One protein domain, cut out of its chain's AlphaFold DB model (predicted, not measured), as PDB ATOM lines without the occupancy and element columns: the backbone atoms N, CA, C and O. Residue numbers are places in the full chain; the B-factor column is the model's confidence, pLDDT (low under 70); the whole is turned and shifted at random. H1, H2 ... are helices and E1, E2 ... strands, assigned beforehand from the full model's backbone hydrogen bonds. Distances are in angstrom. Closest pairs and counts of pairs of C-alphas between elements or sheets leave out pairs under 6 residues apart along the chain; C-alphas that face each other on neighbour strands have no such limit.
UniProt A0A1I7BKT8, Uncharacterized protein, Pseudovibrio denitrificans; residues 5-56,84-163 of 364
ATOM      1  N   SER A   5     133.388  93.771 247.617       81.69
ATOM      2  CA  SER A   5     132.453  94.032 246.520       81.69
ATOM      3  C   SER A   5     132.826  95.312 245.771       81.69
ATOM      4  O   SER A   5     133.208  96.307 246.391       81.69
ATOM      5  N   PHE A   6     132.695  95.292 244.448       81.25
ATOM      6  CA  PHE A   6     132.972  96.429 243.565       81.25
ATOM      7  C   PHE A   6     132.114  96.362 242.297       81.25
ATOM      8  O   PHE A   6     131.657  95.283 241.911       81.25
ATOM      9  N   SER A   7     131.871  97.508 241.667       83.50
ATOM     10  CA  SER A   7     131.091  97.599 240.428       83.50
ATOM     11  C   SER A   7     131.970  97.401 239.188       83.50
ATOM     12  O   SER A   7     133.178  97.629 239.223       83.50
ATOM     13  N   SER A   8     131.368  97.033 238.056       76.62
ATOM     14  CA  SER A   8     132.012  97.053 236.733       76.62
ATOM     15  C   SER A   8     132.513  98.444 236.316       76.62
ATOM     16  O   SER A   8     133.338  98.549 235.408       76.62
ATOM     17  N   THR A   9     132.004  99.498 236.957       80.56
ATOM     18  CA  THR A   9     132.353 100.911 236.741       80.56
ATOM     19  C   THR A   9     133.408 101.449 237.718       80.56
ATOM     20  O   THR A   9     133.876 102.568 237.522       80.56
ATOM     21  N   ASP A  10     133.818 100.684 238.743       80.06
ATOM     22  CA  ASP A  10     134.899 101.086 239.661       80.06
ATOM     23  C   ASP A  10     136.263 101.176 238.924       80.06
ATOM     24  O   ASP A  10     136.447 100.655 237.821       80.06
ATOM     25  N   HIS A  11     137.248 101.821 239.557       85.38
ATOM     26  CA  HIS A  11     138.637 101.902 239.081       85.38
ATOM     27  C   HIS A  11     139.516 100.815 239.722       85.38
ATOM     28  O   HIS A  11     139.245 100.376 240.844       85.38
ATOM     29  N   LEU A  12     140.580 100.385 239.036       83.62
ATOM     30  CA  LEU A  12     141.444  99.291 239.494       83.62
ATOM     31  C   LEU A  12     142.120  99.624 240.833       83.62
ATOM     32  O   LEU A  12     142.015  98.824 241.762       83.62
ATOM     33  N   SER A  13     142.746 100.793 240.966       85.56
ATOM     34  CA  SER A  13     143.384 101.266 242.205       85.56
ATOM     35  C   SER A  13     142.428 101.239 243.395       85.56
ATOM     36  O   SER A  13     142.734 100.620 244.411       85.56
ATOM     37  N   ALA A  14     141.221 101.791 243.244       84.38
ATOM     38  CA  ALA A  14     140.201 101.783 244.292       84.38
ATOM     39  C   ALA A  14     139.794 100.359 244.720       84.38
ATOM     40  O   ALA A  14     139.531 100.118 245.900       84.38
ATOM     41  N   VAL A  15     139.751  99.396 243.792       83.75
ATOM     42  CA  VAL A  15     139.484  97.983 244.115       83.75
ATOM     43  C   VAL A  15     140.676  97.336 244.824       83.75
ATOM     44  O   VAL A  15     140.472  96.592 245.784       83.75
ATOM     45  N   LEU A  16     141.910  97.639 244.415       84.00
ATOM     46  CA  LEU A  16     143.124  97.123 245.058       84.00
ATOM     47  C   LEU A  16     143.312  97.676 246.472       84.00
ATOM     48  O   LEU A  16     143.563  96.891 247.384       84.00
ATOM     49  N   ASP A  17     143.090  98.973 246.679       84.81
ATOM     50  CA  ASP A  17     143.116  99.612 247.997       84.81
ATOM     51  C   ASP A  17     142.052  99.013 248.918       84.81
ATOM     52  O   ASP A  17     142.341  98.673 250.067       84.81
ATOM     53  N   ARG A  18     140.824  98.807 248.412       81.12
ATOM     54  CA  ARG A  18     139.768  98.117 249.170       81.12
ATOM     55  C   ARG A  18     140.159  96.685 249.531       81.12
ATOM     56  O   ARG A  18     139.687  96.224 250.562       81.12
ATOM     57  N   ILE A  19     140.976  95.987 248.733       79.31
ATOM     58  CA  ILE A  19     141.479  94.629 249.023       79.31
ATOM     59  C   ILE A  19     142.616  94.660 250.059       79.31
ATOM     60  O   ILE A  19     142.552  93.900 251.027       79.31
ATOM     61  N   ASP A  20     143.601  95.553 249.909       79.75
ATOM     62  CA  ASP A  20     144.759  95.691 250.817       79.75
ATOM     63  C   ASP A  20     144.409  96.347 252.168       79.75
ATOM     64  O   ASP A  20     145.229  96.416 253.089       79.75
ATOM     65  N   HIS A  21     143.188  96.879 252.303       75.88
ATOM     66  CA  HIS A  21     142.802  97.670 253.461       75.88
ATOM     67  C   HIS A  21     142.895  96.865 254.765       75.88
ATOM     68  O   HIS A  21     142.197  95.874 254.963       75.88
ATOM     69  N   GLN A  22     143.651  97.390 255.735       61.69
ATOM     70  CA  GLN A  22     143.791  96.842 257.096       61.69
ATOM     71  C   GLN A  22     142.455  96.492 257.805       61.69
ATOM     72  O   GLN A  22     142.430  95.635 258.690       61.69
ATOM     73  N   ALA A  23     141.332  97.113 257.419       64.56
ATOM     74  CA  ALA A  23     139.996  96.785 257.924       64.56
ATOM     75  C   ALA A  23     139.518  95.364 257.540       64.56
ATOM     76  O   ALA A  23     138.707  94.775 258.261       64.56
ATOM     77  N   ASN A  24     140.075  94.770 256.477       65.06
ATOM     78  CA  ASN A  24     139.799  93.403 256.016       65.06
ATOM     79  C   ASN A  24     140.451  92.310 256.882       65.06
ATOM     80  O   ASN A  24     140.386  91.133 256.534       65.06
ATOM     81  N   LYS A  25     141.023  92.683 258.035       55.50
ATOM     82  CA  LYS A  25     141.610  91.825 259.085       55.50
ATOM     83  C   LYS A  25     142.939  91.147 258.748       55.50
ATOM     84  O   LYS A  25     143.692  90.893 259.683       55.50
ATOM     85  N   ASP A  26     143.253  90.930 257.476       61.28
ATOM     86  CA  ASP A  26     144.516  90.346 257.018       61.28
ATOM     87  C   ASP A  26     145.170  91.247 255.953       61.28
ATOM     88  O   ASP A  26     144.503  91.673 255.015       61.28
ATOM     89  N   PHE A  27     146.474  91.521 256.081       65.69
ATOM     90  CA  PHE A  27     147.260  92.165 255.018       65.69
ATOM     91  C   PHE A  27     147.522  91.151 253.898       65.69
ATOM     92  O   PHE A  27     147.980  90.032 254.165       65.69
ATOM     93  N   VAL A  28     147.231  91.522 252.651       74.44
ATOM     94  CA  VAL A  28     147.260  90.582 251.526       74.44
ATOM     95  C   VAL A  28     148.686  90.446 250.998       74.44
ATOM     96  O   VAL A  28     149.340  91.417 250.634       74.44
ATOM     97  N   LYS A  29     149.191  89.210 250.927       75.00
ATOM     98  CA  LYS A  29     150.517  88.937 250.354       75.00
ATOM     99  C   LYS A  29     150.496  89.110 248.837       75.00
ATOM    100  O   LYS A  29     149.553  88.672 248.185       75.00
ATOM    101  N   ASP A  30     151.591  89.594 248.257       72.62
ATOM    102  CA  ASP A  30     151.726  89.777 246.800       72.62
ATOM    103  C   ASP A  30     151.490  88.481 245.996       72.62
ATOM    104  O   ASP A  30     151.002  88.506 244.868       72.62
ATOM    105  N   ASN A  31     151.790  87.318 246.586       69.94
ATOM    106  CA  ASN A  31     151.552  86.009 245.976       69.94
ATOM    107  C   ASN A  31     150.161  85.409 246.268       69.94
ATOM    108  O   ASN A  31     149.931  84.241 245.943       69.94
ATOM    109  N   ALA A  32     149.250  86.153 246.900       73.31
ATOM    110  CA  ALA A  32     147.873  85.723 247.088       73.31
ATOM    111  C   ALA A  32     147.143  85.675 245.741       73.31
ATOM    112  O   ALA A  32     147.260  86.582 244.913       73.31
ATOM    113  N   GLN A  33     146.368  84.613 245.538       74.81
ATOM    114  CA  GLN A  33     145.502  84.470 244.375       74.81
ATOM    115  C   GLN A  33     144.217  85.263 244.612       74.81
ATOM    116  O   GLN A  33     143.498  84.996 245.578       74.81
ATOM    117  N   VAL A  34     143.891  86.183 243.711       74.38
ATOM    118  CA  VAL A  34     142.607  86.890 243.702       74.38
ATOM    119  C   VAL A  34     141.593  86.045 242.927       74.38
ATOM    120  O   VAL A  34     141.907  85.523 241.857       74.38
ATOM    121  N   ARG A  35     140.385  85.862 243.469       76.00
ATOM    122  CA  ARG A  35     139.302  85.071 242.858       76.00
ATOM    123  C   ARG A  35     138.008  85.869 242.840       76.00
ATOM    124  O   ARG A  35     137.601  86.351 243.890       76.00
ATOM    125  N   ILE A  36     137.326  85.929 241.699       75.56
ATOM    126  CA  ILE A  36     135.971  86.488 241.628       75.56
ATOM    127  C   ILE A  36     134.978  85.372 241.968       75.56
ATOM    128  O   ILE A  36     134.886  84.373 241.255       75.56
ATOM    129  N   GLY A  37     134.293  85.503 243.104       64.19
ATOM    130  CA  GLY A  37     133.420  84.466 243.661       64.19
ATOM    131  C   GLY A  37     132.004  84.475 243.084       64.19
ATOM    132  O   GLY A  37     131.408  83.416 242.895       64.19
ATOM    133  N   GLY A  38     131.471  85.660 242.780       66.19
ATOM    134  CA  GLY A  38     130.118  85.822 242.261       66.19
ATOM    135  C   GLY A  38     129.904  87.164 241.569       66.19
ATOM    136  O   GLY A  38     130.602  88.141 241.842       66.19
ATOM    137  N   GLN A  39     128.916  87.179 240.676       74.62
ATOM    138  CA  GLN A  39     128.420  88.348 239.960       74.62
ATOM    139  C   GLN A  39     126.930  88.502 240.287       74.62
ATOM    140  O   GLN A  39     126.184  87.521 240.212       74.62
ATOM    141  N   ARG A  40     126.485  89.712 240.634       77.50
ATOM    142  CA  ARG A  40     125.060  90.051 240.772       77.50
ATOM    143  C   ARG A  40     124.756  91.361 240.053       77.50
ATOM    144  O   ARG A  40     125.604  92.244 240.023       77.50
ATOM    145  N   THR A  41     123.552  91.496 239.513       76.94
ATOM    146  CA  THR A  41     123.085  92.760 238.933       76.94
ATOM    147  C   THR A  41     122.226  93.494 239.954       76.94
ATOM    148  O   THR A  41     121.283  92.916 240.496       76.94
ATOM    149  N   GLU A  42     122.548  94.753 240.229       74.12
ATOM    150  CA  GLU A  42     121.874  95.581 241.231       74.12
ATOM    151  C   GLU A  42     121.758  97.011 240.693       74.12
ATOM    152  O   GLU A  42     122.740  97.590 240.246       74.12
ATOM    153  N   GLY A  43     120.541  97.560 240.634       73.06
ATOM    154  CA  GLY A  43     120.304  98.905 240.083       73.06
ATOM    155  C   GLY A  43     120.594  99.086 238.581       73.06
ATOM    156  O   GLY A  43     120.515 100.205 238.094       73.06
ATOM    157  N   GLY A  44     120.906  98.009 237.849       73.31
ATOM    158  CA  GLY A  44     121.387  98.053 236.461       73.31
ATOM    159  C   GLY A  44     122.908  97.909 236.333       73.31
ATOM    160  O   GLY A  44     123.398  97.627 235.244       73.31
ATOM    161  N   GLU A  45     123.650  98.008 237.438       72.88
ATOM    162  CA  GLU A  45     125.094  97.783 237.470       72.88
ATOM    163  C   GLU A  45     125.443  96.323 237.769       72.88
ATOM    164  O   GLU A  45     124.689  95.589 238.415       72.88
ATOM    165  N   THR A  46     126.621  95.898 237.309       75.94
ATOM    166  CA  THR A  46     127.174  94.581 237.626       75.94
ATOM    167  C   THR A  46     128.117  94.689 238.815       75.94
ATOM    168  O   THR A  46     129.191  95.274 238.711       75.94
ATOM    169  N   ILE A  47     127.736  94.070 239.931       78.94
ATOM    170  CA  ILE A  47     128.545  93.988 241.146       78.94
ATOM    171  C   ILE A  47     129.285  92.650 241.175       78.94
ATOM    172  O   ILE A  47     128.672  91.577 241.142       78.94
ATOM    173  N   TYR A  48     130.607  92.723 241.282       80.88
ATOM    174  CA  TYR A  48     131.501  91.590 241.483       80.88
ATOM    175  C   TYR A  48     131.904  91.481 242.952       80.88
ATOM    176  O   TYR A  48     131.989  92.480 243.663       80.88
ATOM    177  N   GLN A  49     132.204  90.260 243.392       79.94
ATOM    178  CA  GLN A  49     132.834  89.995 244.683       79.94
ATOM    179  C   GLN A  49     134.186  89.310 244.467       79.94
ATOM    180  O   GLN A  49     134.222  88.223 243.885       79.94
ATOM    181  N   ALA A  50     135.281  89.911 244.944       76.12
ATOM    182  CA  ALA A  50     136.605  89.289 244.953       76.12
ATOM    183  C   ALA A  50     137.026  88.855 246.360       76.12
ATOM    184  O   ALA A  50     136.995  89.648 247.296       76.12
ATOM    185  N   ASP A  51     137.498  87.617 246.481       76.19
ATOM    186  CA  ASP A  51     138.167  87.079 247.666       76.19
ATOM    187  C   ASP A  51     139.642  86.803 247.343       76.19
ATOM    188  O   ASP A  51     139.979  86.253 246.290       76.19
ATOM    189  N   THR A  52     140.535  87.111 248.282       71.19
ATOM    190  CA  THR A  52     141.948  86.724 248.192       71.19
ATOM    191  C   THR A  52     142.187  85.408 248.921       71.19
ATOM    192  O   THR A  52     141.838  85.255 250.095       71.19
ATOM    193  N   LYS A  53     142.833  84.456 248.250       70.00
ATOM    194  CA  LYS A  53     143.308  83.215 248.854       70.00
ATOM    195  C   LYS A  53     144.822  83.271 248.990       70.00
ATOM    196  O   LYS A  53     145.550  83.241 248.000       70.00
ATOM    197  N   ASP A  54     145.274  83.292 250.237       63.81
ATOM    198  CA  ASP A  54     146.671  83.113 250.623       63.81
ATOM    199  C   ASP A  54     147.265  81.911 249.857       63.81
ATOM    200  O   ASP A  54     146.693  80.814 249.884       63.81
ATOM    201  N   GLY A  55     148.398  82.097 249.166       48.88
ATOM    202  CA  GLY A  55     148.961  81.141 248.189       48.88
ATOM    203  C   GLY A  55     149.354  79.756 248.736       48.88
ATOM    204  O   GLY A  55     149.852  78.904 248.005       48.88
ATOM    205  N   ASN A  56     149.091  79.486 250.017       42.94
ATOM    206  CA  ASN A  56     149.295  78.214 250.708       42.94
ATOM    207  C   ASN A  56     148.226  77.157 250.345       42.94
ATOM    208  O   ASN A  56     147.712  76.424 251.199       42.94
ATOM    209  N   LEU A  84     138.659  80.190 236.948       55.09
ATOM    210  CA  LEU A  84     138.020  81.497 237.013       55.09
ATOM    211  C   LEU A  84     138.977  82.500 236.380       55.09
ATOM    212  O   LEU A  84     139.912  82.978 237.021       55.09
ATOM    213  N   ASN A  85     138.772  82.754 235.089       63.91
ATOM    214  CA  ASN A  85     139.500  83.781 234.374       63.91
ATOM    215  C   ASN A  85     138.989  85.144 234.850       63.91
ATOM    216  O   ASN A  85     137.979  85.641 234.358       63.91
ATOM    217  N   ASN A  86     139.675  85.720 235.835       72.62
ATOM    218  CA  ASN A  86     139.312  87.022 236.392       72.62
ATOM    219  C   ASN A  86     139.816  88.187 235.519       72.62
ATOM    220  O   ASN A  86     139.428  89.328 235.768       72.62
ATOM    221  N   TRP A  87     140.661  87.922 234.506       74.06
ATOM    222  CA  TRP A  87     141.267  88.964 233.673       74.06
ATOM    223  C   TRP A  87     140.253  89.913 233.031       74.06
ATOM    224  O   TRP A  87     140.445  91.106 233.217       74.06
ATOM    225  N   PRO A  88     139.147  89.469 232.392       76.62
ATOM    226  CA  PRO A  88     138.201  90.387 231.752       76.62
ATOM    227  C   PRO A  88     137.666  91.483 232.685       76.62
ATOM    228  O   PRO A  88     137.477  92.617 232.257       76.62
ATOM    229  N   VAL A  89     137.477  91.167 233.971       76.88
ATOM    230  CA  VAL A  89     137.001  92.134 234.969       76.88
ATOM    231  C   VAL A  89     138.113  93.111 235.355       76.88
ATOM    232  O   VAL A  89     137.893  94.317 235.319       76.88
ATOM    233  N   PHE A  90     139.325  92.629 235.653       77.75
ATOM    234  CA  PHE A  90     140.453  93.517 235.973       77.75
ATOM    235  C   PHE A  90     140.909  94.362 234.771       77.75
ATOM    236  O   PHE A  90     141.282  95.519 234.952       77.75
ATOM    237  N   THR A  91     140.794  93.841 233.547       79.75
ATOM    238  CA  THR A  91     140.969  94.590 232.295       79.75
ATOM    239  C   THR A  91     139.945  95.719 232.172       79.75
ATOM    240  O   THR A  91     140.319  96.820 231.775       79.75
ATOM    241  N   GLN A  92     138.678  95.496 232.541       78.75
ATOM    242  CA  GLN A  92     137.671  96.562 232.526       78.75
ATOM    243  C   GLN A  92     137.969  97.647 233.572       78.75
ATOM    244  O   GLN A  92     137.952  98.828 233.237       78.75
ATOM    245  N   LEU A  93     138.317  97.263 234.806       79.56
ATOM    246  CA  LEU A  93     138.713  98.218 235.853       79.56
ATOM    247  C   LEU A  93     139.939  99.054 235.435       79.56
ATOM    248  O   LEU A  93     139.983 100.259 235.680       79.56
ATOM    249  N   ALA A  94     140.910  98.427 234.759       77.88
ATOM    250  CA  ALA A  94     142.065  99.103 234.172       77.88
ATOM    251  C   ALA A  94     141.656 100.102 233.075       77.88
ATOM    252  O   ALA A  94     142.092 101.252 233.110       77.88
ATOM    253  N   LYS A  95     140.773  99.711 232.139       79.06
ATOM    254  CA  LYS A  95     140.227 100.624 231.113       79.06
ATOM    255  C   LYS A  95     139.527 101.836 231.729       79.06
ATOM    256  O   LYS A  95     139.752 102.952 231.259       79.06
ATOM    257  N   ASN A  96     138.723 101.629 232.776       80.62
ATOM    258  CA  ASN A  96     138.019 102.703 233.485       80.62
ATOM    259  C   ASN A  96     139.005 103.723 234.083       80.62
ATOM    260  O   ASN A  96     138.761 104.926 234.032       80.62
ATOM    261  N   GLU A  97     140.116 103.257 234.658       83.75
ATOM    262  CA  GLU A  97     141.148 104.108 235.265       83.75
ATOM    263  C   GLU A  97     141.978 104.874 234.228       83.75
ATOM    264  O   GLU A  97     142.120 106.092 234.342       83.75
ATOM    265  N   ILE A  98     142.435 104.198 233.169       79.56
ATOM    266  CA  ILE A  98     143.168 104.835 232.064       79.56
ATOM    267  C   ILE A  98     142.299 105.904 231.384       79.56
ATOM    268  O   ILE A  98     142.739 107.041 231.210       79.56
ATOM    269  N   SER A  99     141.046 105.566 231.049       81.88
ATOM    270  CA  SER A  99     140.118 106.502 230.399       81.88
ATOM    271  C   SER A  99     139.870 107.734 231.268       81.88
ATOM    272  O   SER A  99     139.909 108.852 230.757       81.88
ATOM    273  N   ALA A 100     139.662 107.551 232.576       82.94
ATOM    274  CA  ALA A 100     139.447 108.658 233.503       82.94
ATOM    275  C   ALA A 100     140.681 109.570 233.613       82.94
ATOM    276  O   ALA A 100     140.533 110.791 233.553       82.94
ATOM    277  N   GLY A 101     141.890 109.004 233.716       81.44
ATOM    278  CA  GLY A 101     143.133 109.781 233.774       81.44
ATOM    279  C   GLY A 101     143.385 110.598 232.502       81.44
ATOM    280  O   GLY A 101     143.647 111.799 232.573       81.44
ATOM    281  N   LEU A 102     143.220 109.979 231.328       79.06
ATOM    282  CA  LEU A 102     143.396 110.652 230.035       79.06
ATOM    283  C   LEU A 102     142.326 111.730 229.777       79.06
ATOM    284  O   LEU A 102     142.646 112.791 229.241       79.06
ATOM    285  N   GLN A 103     141.074 111.498 230.190       81.69
ATOM    286  CA  GLN A 103     140.006 112.504 230.113       81.69
ATOM    287  C   GLN A 103     140.272 113.701 231.038       81.69
ATOM    288  O   GLN A 103     140.098 114.844 230.614       81.69
ATOM    289  N   GLN A 104     140.721 113.465 232.277       78.31
ATOM    290  CA  GLN A 104     141.065 114.541 233.220       78.31
ATOM    291  C   GLN A 104     142.236 115.397 232.721       78.31
ATOM    292  O   GLN A 104     142.225 116.611 232.916       78.31
ATOM    293  N   GLY A 105     143.205 114.786 232.036       70.69
ATOM    294  CA  GLY A 105     144.303 115.491 231.373       70.69
ATOM    295  C   GLY A 105     143.975 116.070 229.990       70.69
ATOM    296  O   GLY A 105     144.888 116.495 229.291       70.69
ATOM    297  N   GLY A 106     142.703 116.094 229.570       69.69
ATOM    298  CA  GLY A 106     142.267 116.794 228.353       69.69
ATOM    299  C   GLY A 106     142.589 116.102 227.021       69.69
ATOM    300  O   GLY A 106     142.478 116.731 225.968       69.69
ATOM    301  N   VAL A 107     142.963 114.816 227.025       72.56
ATOM    302  CA  VAL A 107     143.352 114.093 225.804       72.56
ATOM    303  C   VAL A 107     142.143 113.879 224.887       72.56
ATOM    304  O   VAL A 107     141.217 113.125 225.200       72.56
ATOM    305  N   GLN A 108     142.171 114.501 223.705       65.25
ATOM    306  CA  GLN A 108     141.051 114.466 222.758       65.25
ATOM    307  C   GLN A 108     140.748 113.038 222.265       65.25
ATOM    308  O   GLN A 108     139.597 112.609 222.304       65.25
ATOM    309  N   ASN A 109     141.775 112.260 221.899       72.94
ATOM    310  CA  ASN A 109     141.642 110.856 221.485       72.94
ATOM    311  C   ASN A 109     141.917 109.866 222.640       72.94
ATOM    312  O   ASN A 109     142.710 108.928 222.518       72.94
ATOM    313  N   HIS A 110     141.287 110.093 223.797       74.94
ATOM    314  CA  HIS A 110     141.484 109.266 224.993       74.94
ATOM    315  C   HIS A 110     141.080 107.794 224.799       74.94
ATOM    316  O   HIS A 110     141.627 106.938 225.484       74.94
ATOM    317  N   GLN A 111     140.164 107.474 223.874       73.00
ATOM    318  CA  GLN A 111     139.757 106.088 223.605       73.00
ATOM    319  C   GLN A 111     140.889 105.277 222.958       73.00
ATOM    320  O   GLN A 111     141.273 104.243 223.500       73.00
ATOM    321  N   ALA A 112     141.491 105.766 221.866       71.69
ATOM    322  CA  ALA A 112     142.610 105.065 221.229       71.69
ATOM    323  C   ALA A 112     143.837 104.995 222.155       71.69
ATOM    324  O   ALA A 112     144.405 103.916 222.332       71.69
ATOM    325  N   LYS A 113     144.179 106.106 222.834       74.94
ATOM    326  CA  LYS A 113     145.251 106.110 223.846       74.94
ATOM    327  C   LYS A 113     144.953 105.168 225.026       74.94
ATOM    328  O   LYS A 113     145.890 104.656 225.629       74.94
ATOM    329  N   THR A 114     143.683 104.892 225.351       77.81
ATOM    330  CA  THR A 114     143.336 103.925 226.409       77.81
ATOM    331  C   THR A 114     143.745 102.509 226.035       77.81
ATOM    332  O   THR A 114     144.383 101.830 226.840       77.81
ATOM    333  N   ASP A 115     143.402 102.059 224.828       73.75
ATOM    334  CA  ASP A 115     143.746 100.707 224.380       73.75
ATOM    335  C   ASP A 115     145.255 100.548 224.122       73.75
ATOM    336  O   ASP A 115     145.812  99.482 224.393       73.75
ATOM    337  N   GLU A 116     145.939 101.614 223.694       73.56
ATOM    338  CA  GLU A 116     147.404 101.676 223.592       73.56
ATOM    339  C   GLU A 116     148.085 101.511 224.964       73.56
ATOM    340  O   GLU A 116     148.856 100.567 225.162       73.56
ATOM    341  N   VAL A 117     147.747 102.367 225.937       76.50
ATOM    342  CA  VAL A 117     148.288 102.317 227.310       76.50
ATOM    343  C   VAL A 117     148.004 100.966 227.969       76.50
ATOM    344  O   VAL A 117     148.885 100.386 228.604       76.50
ATOM    345  N   LEU A 118     146.799 100.422 227.789       79.19
ATOM    346  CA  LEU A 118     146.427  99.114 228.321       79.19
ATOM    347  C   LEU A 118     147.265  97.980 227.710       79.19
ATOM    348  O   LEU A 118     147.694  97.072 228.427       79.19
ATOM    349  N   SER A 119     147.510  98.030 226.399       74.88
ATOM    350  CA  SER A 119     148.315  97.029 225.692       74.88
ATOM    351  C   SER A 119     149.777  97.083 226.137       74.88
ATOM    352  O   SER A 119     150.351  96.046 226.478       74.88
ATOM    353  N   ALA A 120     150.351  98.286 226.236       73.75
ATOM    354  CA  ALA A 120     151.702  98.501 226.752       73.75
ATOM    355  C   ALA A 120     151.844  98.052 228.220       73.75
ATOM    356  O   ALA A 120     152.853  97.440 228.584       73.75
ATOM    357  N   ALA A 121     150.824  98.285 229.054       76.00
ATOM    358  CA  ALA A 121     150.796  97.798 230.430       76.00
ATOM    359  C   ALA A 121     150.823  96.262 230.472       76.00
ATOM    360  O   ALA A 121     151.701  95.684 231.116       76.00
ATOM    361  N   PHE A 122     149.933  95.584 229.739       74.81
ATOM    362  CA  PHE A 122     149.933  94.119 229.693       74.81
ATOM    363  C   PHE A 122     151.233  93.539 229.124       74.81
ATOM    364  O   PHE A 122     151.710  92.539 229.654       74.81
ATOM    365  N   GLU A 123     151.856  94.164 228.122       71.06
ATOM    366  CA  GLU A 123     153.147  93.704 227.594       71.06
ATOM    367  C   GLU A 123     154.284  93.845 228.626       71.06
ATOM    368  O   GLU A 123     155.132  92.953 228.743       71.06
ATOM    369  N   ARG A 124     154.302  94.935 229.414       69.12
ATOM    370  CA  ARG A 124     155.253  95.112 230.530       69.12
ATOM    371  C   ARG A 124     155.065  94.012 231.591       69.12
ATOM    372  O   ARG A 124     156.055  93.440 232.042       69.12
ATOM    373  N   ILE A 125     153.826  93.645 231.929       67.12
ATOM    374  CA  ILE A 125     153.530  92.709 233.036       67.12
ATOM    375  C   ILE A 125     153.580  91.235 232.596       67.12
ATOM    376  O   ILE A 125     153.971  90.378 233.384       67.12
ATOM    377  N   GLN A 126     153.285  90.902 231.335       64.94
ATOM    378  CA  GLN A 126     153.485  89.543 230.801       64.94
ATOM    379  C   GLN A 126     154.962  89.111 230.817       64.94
ATOM    380  O   GLN A 126     155.260  87.918 230.855       64.94
ATOM    381  N   LYS A 127     155.899  90.069 230.842       61.25
ATOM    382  CA  LYS A 127     157.335  89.809 231.047       61.25
ATOM    383  C   LYS A 127     157.670  89.454 232.505       61.25
ATOM    384  O   LYS A 127     158.763  88.950 232.767       61.25
ATOM    385  N   ASN A 128     156.753  89.670 233.451       55.56
ATOM    386  CA  ASN A 128     156.926  89.313 234.854       55.56
ATOM    387  C   ASN A 128     156.540  87.835 235.101       55.56
ATOM    388  O   ASN A 128     155.389  87.450 234.891       55.56
ATOM    389  N   PRO A 129     157.444  86.987 235.634       54.66
ATOM    390  CA  PRO A 129     157.184  85.558 235.850       54.66
ATOM    391  C   PRO A 129     156.132  85.254 236.935       54.66
ATOM    392  O   PRO A 129     155.827  84.084 237.184       54.66
ATOM    393  N   THR A 130     155.596  86.269 237.621       57.34
ATOM    394  CA  THR A 130     154.465  86.119 238.549       57.34
ATOM    395  C   THR A 130     153.099  86.237 237.871       57.34
ATOM    396  O   THR A 130     152.117  85.772 238.455       57.34
ATOM    397  N   PHE A 131     153.039  86.778 236.649       56.12
ATOM    398  CA  PHE A 131     151.844  86.807 235.814       56.12
ATOM    399  C   PHE A 131     151.617  85.425 235.191       56.12
ATOM    400  O   PHE A 131     152.516  84.837 234.586       56.12
ATOM    401  N   HIS A 132     150.417  84.874 235.357       56.53
ATOM    402  CA  HIS A 132     150.010  83.616 234.736       56.53
ATOM    403  C   HIS A 132     148.596  83.781 234.168       56.53
ATOM    404  O   HIS A 132     147.688  84.207 234.883       56.53
ATOM    405  N   ASP A 133     148.367  83.348 232.925       52.47
ATOM    406  CA  ASP A 133     147.111  83.564 232.171       52.47
ATOM    407  C   ASP A 133     145.841  83.023 232.857       52.47
ATOM    408  O   ASP A 133     144.719  83.315 232.455       52.47
ATOM    409  N   ASN A 134     146.013  82.187 233.883       53.12
ATOM    410  CA  ASN A 134     144.952  81.492 234.603       53.12
ATOM    411  C   ASN A 134     144.943  81.796 236.118       53.12
ATOM    412  O   ASN A 134     144.132  81.215 236.838       53.12
ATOM    413  N   ASP A 135     145.869  82.621 236.621       60.91
ATOM    414  CA  ASP A 135     146.048  82.884 238.053       60.91
ATOM    415  C   ASP A 135     146.420  84.353 238.290       60.91
ATOM    416  O   ASP A 135     147.573  84.757 238.148       60.91
ATOM    417  N   VAL A 136     145.414  85.157 238.641       70.06
ATOM    418  CA  VAL A 136     145.578  86.587 238.917       70.06
ATOM    419  C   VAL A 136     146.138  86.765 240.326       70.06
ATOM    420  O   VAL A 136     145.427  86.583 241.319       70.06
ATOM    421  N   ARG A 137     147.422  87.116 240.420       76.75
ATOM    422  CA  ARG A 137     148.099  87.384 241.695       76.75
ATOM    423  C   ARG A 137     147.961  88.838 242.108       76.75
ATOM    424  O   ARG A 137     148.043  89.731 241.270       76.75
ATOM    425  N   PHE A 138     147.817  89.069 243.408       75.81
ATOM    426  CA  PHE A 138     147.611  90.410 243.947       75.81
ATOM    427  C   PHE A 138     148.775  91.366 243.637       75.81
ATOM    428  O   PHE A 138     148.542  92.479 243.177       75.81
ATOM    429  N   GLY A 139     150.023  90.905 243.766       73.25
ATOM    430  CA  GLY A 139     151.213  91.684 243.413       73.25
ATOM    431  C   GLY A 139     151.259  92.078 241.936       73.25
ATOM    432  O   GLY A 139     151.562  93.222 241.627       73.25
ATOM    433  N   ALA A 140     150.854  91.179 241.031       74.62
ATOM    434  CA  ALA A 140     150.783  91.471 239.597       74.62
ATOM    435  C   ALA A 140     149.673  92.484 239.251       74.62
ATOM    436  O   ALA A 140     149.809  93.236 238.291       74.62
ATOM    437  N   LEU A 141     148.590  92.548 240.039       76.50
ATOM    438  CA  LEU A 141     147.591  93.615 239.908       76.50
ATOM    439  C   LEU A 141     148.080  94.954 240.479       76.50
ATOM    440  O   LEU A 141     147.771  95.996 239.908       76.50
ATOM    441  N   LYS A 142     148.850  94.948 241.575       81.81
ATOM    442  CA  LYS A 142     149.495  96.169 242.091       81.81
ATOM    443  C   LYS A 142     150.497  96.723 241.079       81.81
ATOM    444  O   LYS A 142     150.474  97.917 240.807       81.81
ATOM    445  N   GLU A 143     151.284  95.844 240.460       79.25
ATOM    446  CA  GLU A 143     152.194  96.167 239.356       79.25
ATOM    447  C   GLU A 143     151.438  96.734 238.142       79.25
ATOM    448  O   GLU A 143     151.810  97.792 237.639       79.25
ATOM    449  N   LEU A 144     150.306  96.122 237.751       81.06
ATOM    450  CA  LEU A 144     149.394  96.663 236.729       81.06
ATOM    451  C   LEU A 144     148.941  98.091 237.053       81.06
ATOM    452  O   LEU A 144     149.051  98.967 236.199       81.06
ATOM    453  N   GLY A 145     148.482  98.339 238.282       81.56
ATOM    454  CA  GLY A 145     148.075  99.671 238.730       81.56
ATOM    455  C   GLY A 145     149.216 100.694 238.682       81.56
ATOM    456  O   GLY A 145     149.012 101.814 238.216       81.56
ATOM    457  N   THR A 146     150.432 100.323 239.098       84.94
ATOM    458  CA  THR A 146     151.595 101.224 239.009       84.94
ATOM    459  C   THR A 146     151.994 101.513 237.564       84.94
ATOM    460  O   THR A 146     152.153 102.676 237.204       84.94
ATOM    461  N   THR A 147     152.067 100.489 236.709       80.12
ATOM    462  CA  THR A 147     152.448 100.640 235.299       80.12
ATOM    463  C   THR A 147     151.416 101.433 234.497       80.12
ATOM    464  O   THR A 147     151.794 102.223 233.637       80.12
ATOM    465  N   ILE A 148     150.121 101.278 234.795       84.31
ATOM    466  CA  ILE A 148     149.060 102.122 234.223       84.31
ATOM    467  C   ILE A 148     149.286 103.590 234.584       84.31
ATOM    468  O   ILE A 148     149.261 104.440 233.701       84.31
ATOM    469  N   ASN A 149     149.538 103.893 235.860       87.12
ATOM    470  CA  ASN A 149     149.754 105.270 236.299       87.12
ATOM    471  C   ASN A 149     151.020 105.886 235.678       87.12
ATOM    472  O   ASN A 149     151.000 107.052 235.294       87.12
ATOM    473  N   GLU A 150     152.102 105.119 235.520       87.69
ATOM    474  CA  GLU A 150     153.294 105.551 234.776       87.69
ATOM    475  C   GLU A 150     152.957 105.887 233.315       87.69
ATOM    476  O   GLU A 150     153.194 107.009 232.877       87.69
ATOM    477  N   LEU A 151     152.329 104.957 232.587       85.00
ATOM    478  CA  LEU A 151     151.994 105.116 231.167       85.00
ATOM    479  C   LEU A 151     150.962 106.223 230.900       85.00
ATOM    480  O   LEU A 151     151.049 106.906 229.883       85.00
ATOM    481  N   VAL A 152     149.996 106.436 231.801       86.06
ATOM    482  CA  VAL A 152     149.074 107.580 231.715       86.06
ATOM    483  C   VAL A 152     149.848 108.886 231.891       86.06
ATOM    484  O   VAL A 152     149.667 109.799 231.093       86.06
ATOM    485  N   ASN A 153     150.754 108.978 232.871       85.88
ATOM    486  CA  ASN A 153     151.579 110.176 233.059       85.88
ATOM    487  C   ASN A 153     152.545 110.423 231.883       85.88
ATOM    488  O   ASN A 153     152.731 111.578 231.500       85.88
ATOM    489  N   GLU A 154     153.113 109.373 231.277       84.69
ATOM    490  CA  GLU A 154     153.866 109.449 230.012       84.69
ATOM    491  C   GLU A 154     152.962 110.022 228.895       84.69
ATOM    492  O   GLU A 154     153.263 111.075 228.332       84.69
ATOM    493  N   ALA A 155     151.785 109.431 228.663       80.44
ATOM    494  CA  ALA A 155     150.848 109.843 227.610       80.44
ATOM    495  C   ALA A 155     150.257 111.260 227.782       80.44
ATOM    496  O   ALA A 155     149.883 111.883 226.778       80.44
ATOM    497  N   LEU A 156     150.160 111.749 229.026       79.44
ATOM    498  CA  LEU A 156     149.805 113.128 229.377       79.44
ATOM    499  C   LEU A 156     150.984 114.094 229.202       79.44
ATOM    500  O   LEU A 156     150.784 115.217 228.746       79.44
ATOM    501  N   SER A 157     152.207 113.662 229.519       76.44
ATOM    502  CA  SER A 157     153.416 114.467 229.302       76.44
ATOM    503  C   SER A 157     153.664 114.686 227.810       76.44
ATOM    504  O   SER A 157     153.901 115.816 227.397       76.44
ATOM    505  N   ASP A 158     153.513 113.645 226.990       64.56
ATOM    506  CA  ASP A 158     153.614 113.757 225.530       64.56
ATOM    507  C   ASP A 158     152.541 114.693 224.954       64.56
ATOM    508  O   ASP A 158     152.842 115.525 224.103       64.56
ATOM    509  N   ALA A 159     151.308 114.641 225.477       56.53
ATOM    510  CA  ALA A 159     150.257 115.592 225.103       56.53
ATOM    511  C   ALA A 159     150.611 117.043 225.498       56.53
ATOM    512  O   ALA A 159     150.323 117.970 224.745       56.53
ATOM    513  N   ALA A 160     151.301 117.249 226.625       54.06
ATOM    514  CA  ALA A 160     151.814 118.558 227.037       54.06
ATOM    515  C   ALA A 160     153.041 119.031 226.221       54.06
ATOM    516  O   ALA A 160     153.356 120.220 226.227       54.06
ATOM    517  N   TYR A 161     153.725 118.139 225.494       41.81
ATOM    518  CA  TYR A 161     154.743 118.512 224.499       41.81
ATOM    519  C   TYR A 161     154.155 118.738 223.094       41.81
ATOM    520  O   TYR A 161     154.767 119.452 222.295       41.81
ATOM    521  N   GLU A 162     152.959 118.213 222.808       40.97
ATOM    522  CA  GLU A 162     152.123 118.646 221.677       40.97
ATOM    523  C   GLU A 162     151.389 119.978 221.955       40.97
ATOM    524  O   GLU A 162     151.045 120.691 221.009       40.97
ATOM    525  N   GLU A 163     151.237 120.397 223.222       37.16
ATOM    526  CA  GLU A 163     150.894 121.785 223.573       37.16
ATOM    527  C   GLU A 163     152.039 122.752 223.213       37.16
ATOM    528  O   GLU A 163     152.899 123.126 224.016       37.16
TER     529      GLU A 163
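AT A GLANCE: This is residues 5 to 56 and 84 to 163 of the 364 residues of an uncharacterized protein of Pseudovibrio denitrificans (UniProt A0A1I7BKT8). A narrow sheet, mainly the long hairpin of E2 and E3 with short E1 beside E3, stands crosswise at one end of a cluster of helices. H2 and H4 run side by side away from it, and H3 packs slantwise on both, their three centres making a triangle; short H1 fills the corner between the sheet and the near parts of H2 and H4. The printed part has 132 residues, with four named helices and three named strands in the order E1 H1 E2 E3 H2 H3 H4. The sheet's order is E1, E3, E2, all antiparallel, and the class is mixed, helices and strands. The whole is compact, with a radius of gyration of the C-alphas of 15.4 A and spans of 50 by 39 by 27 A.

HOW THE PARTS SIT: In the sheet, E3, residues 45 to 53, is the inner strand between the edge strands E1, residues 5 to 7, and E2, residues 33 to 42. E2 and E3 form a hairpin, antiparallel at 157 degrees, with N 35 and O 51 at 2.9 A and N 47 and O 40 at 2.8 A, within hydrogen-bond range. E1 and E3 are antiparallel at 142 degrees, with N 48 and O 6 at 2.8 A. H1, residues 12 to 20, is on the sheet at a height of 8.6 A and lies only just over E3, on which 3 of its C-alphas fall; on the local plane it stands at 42 degrees to E3, slantwise to the strands. E1, H1 and E2 make a split strand-helix-strand unit, two strands running the same way with E3 between them, and its crossover is right-handed. H4, residues 138 to 162, is also on the sheet; the C-alphas of Val 34 and Phe 138 are its closest to E2, 6.1 A apart. The sheet with H1 and H4 makes two layers, one of strands and one of helices. With its residues 141 to 145 alone H4 touches H1, closest at the C-alphas of Ser 13 and Gly 145, 6.1 A, at a shallow tilt of 32 degrees, opposite ways. H2, residues 87 to 104, only grazes the sheet with residues 87 to 93. H2 and H4 touch, closest at the C-alphas of Ile 98 and Val 152, 6.5 A, at a shallow tilt of 29 degrees, the same way. H3, residues 110 to 126, is not on the sheet; it forms a helical hairpin with H4, closest at the C-alphas of Ala 121 and Thr 147, 5.9 A, at a steep tilt of 43 degrees. In H1, H2, H3 and H4 every O i to N i+4 pair is within hydrogen-bond range.

IN THESE COORDINATES: E1 begins at C-alpha 5, (132.453, 94.032, 246.520), and is 7.2 A long. E2 measures 26.3 A and E3 26.0 A; H1 measures 12.3 A, H2 25.6 A and H3 23.8 A. H4, the longest helix, runs 36.2 A from C-alpha 138, (147.611, 90.410, 243.947), to C-alpha 162, (152.123, 118.646, 221.677).

THE WHOLE: The two C-alphas farthest apart are those of Asn 56 and Glu 163, 51.4 A. Residues 57 to 83 are not printed, and C-alphas 56 and 84 are 18.0 A apart across the cut. The links H1 to E2 and H3 to H4 are long. The mean pLDDT of the printed part is 73.1, and 34 residues are under 70, among them 22 to 27, 54 to 56, 124 to 135 and 158 to 163.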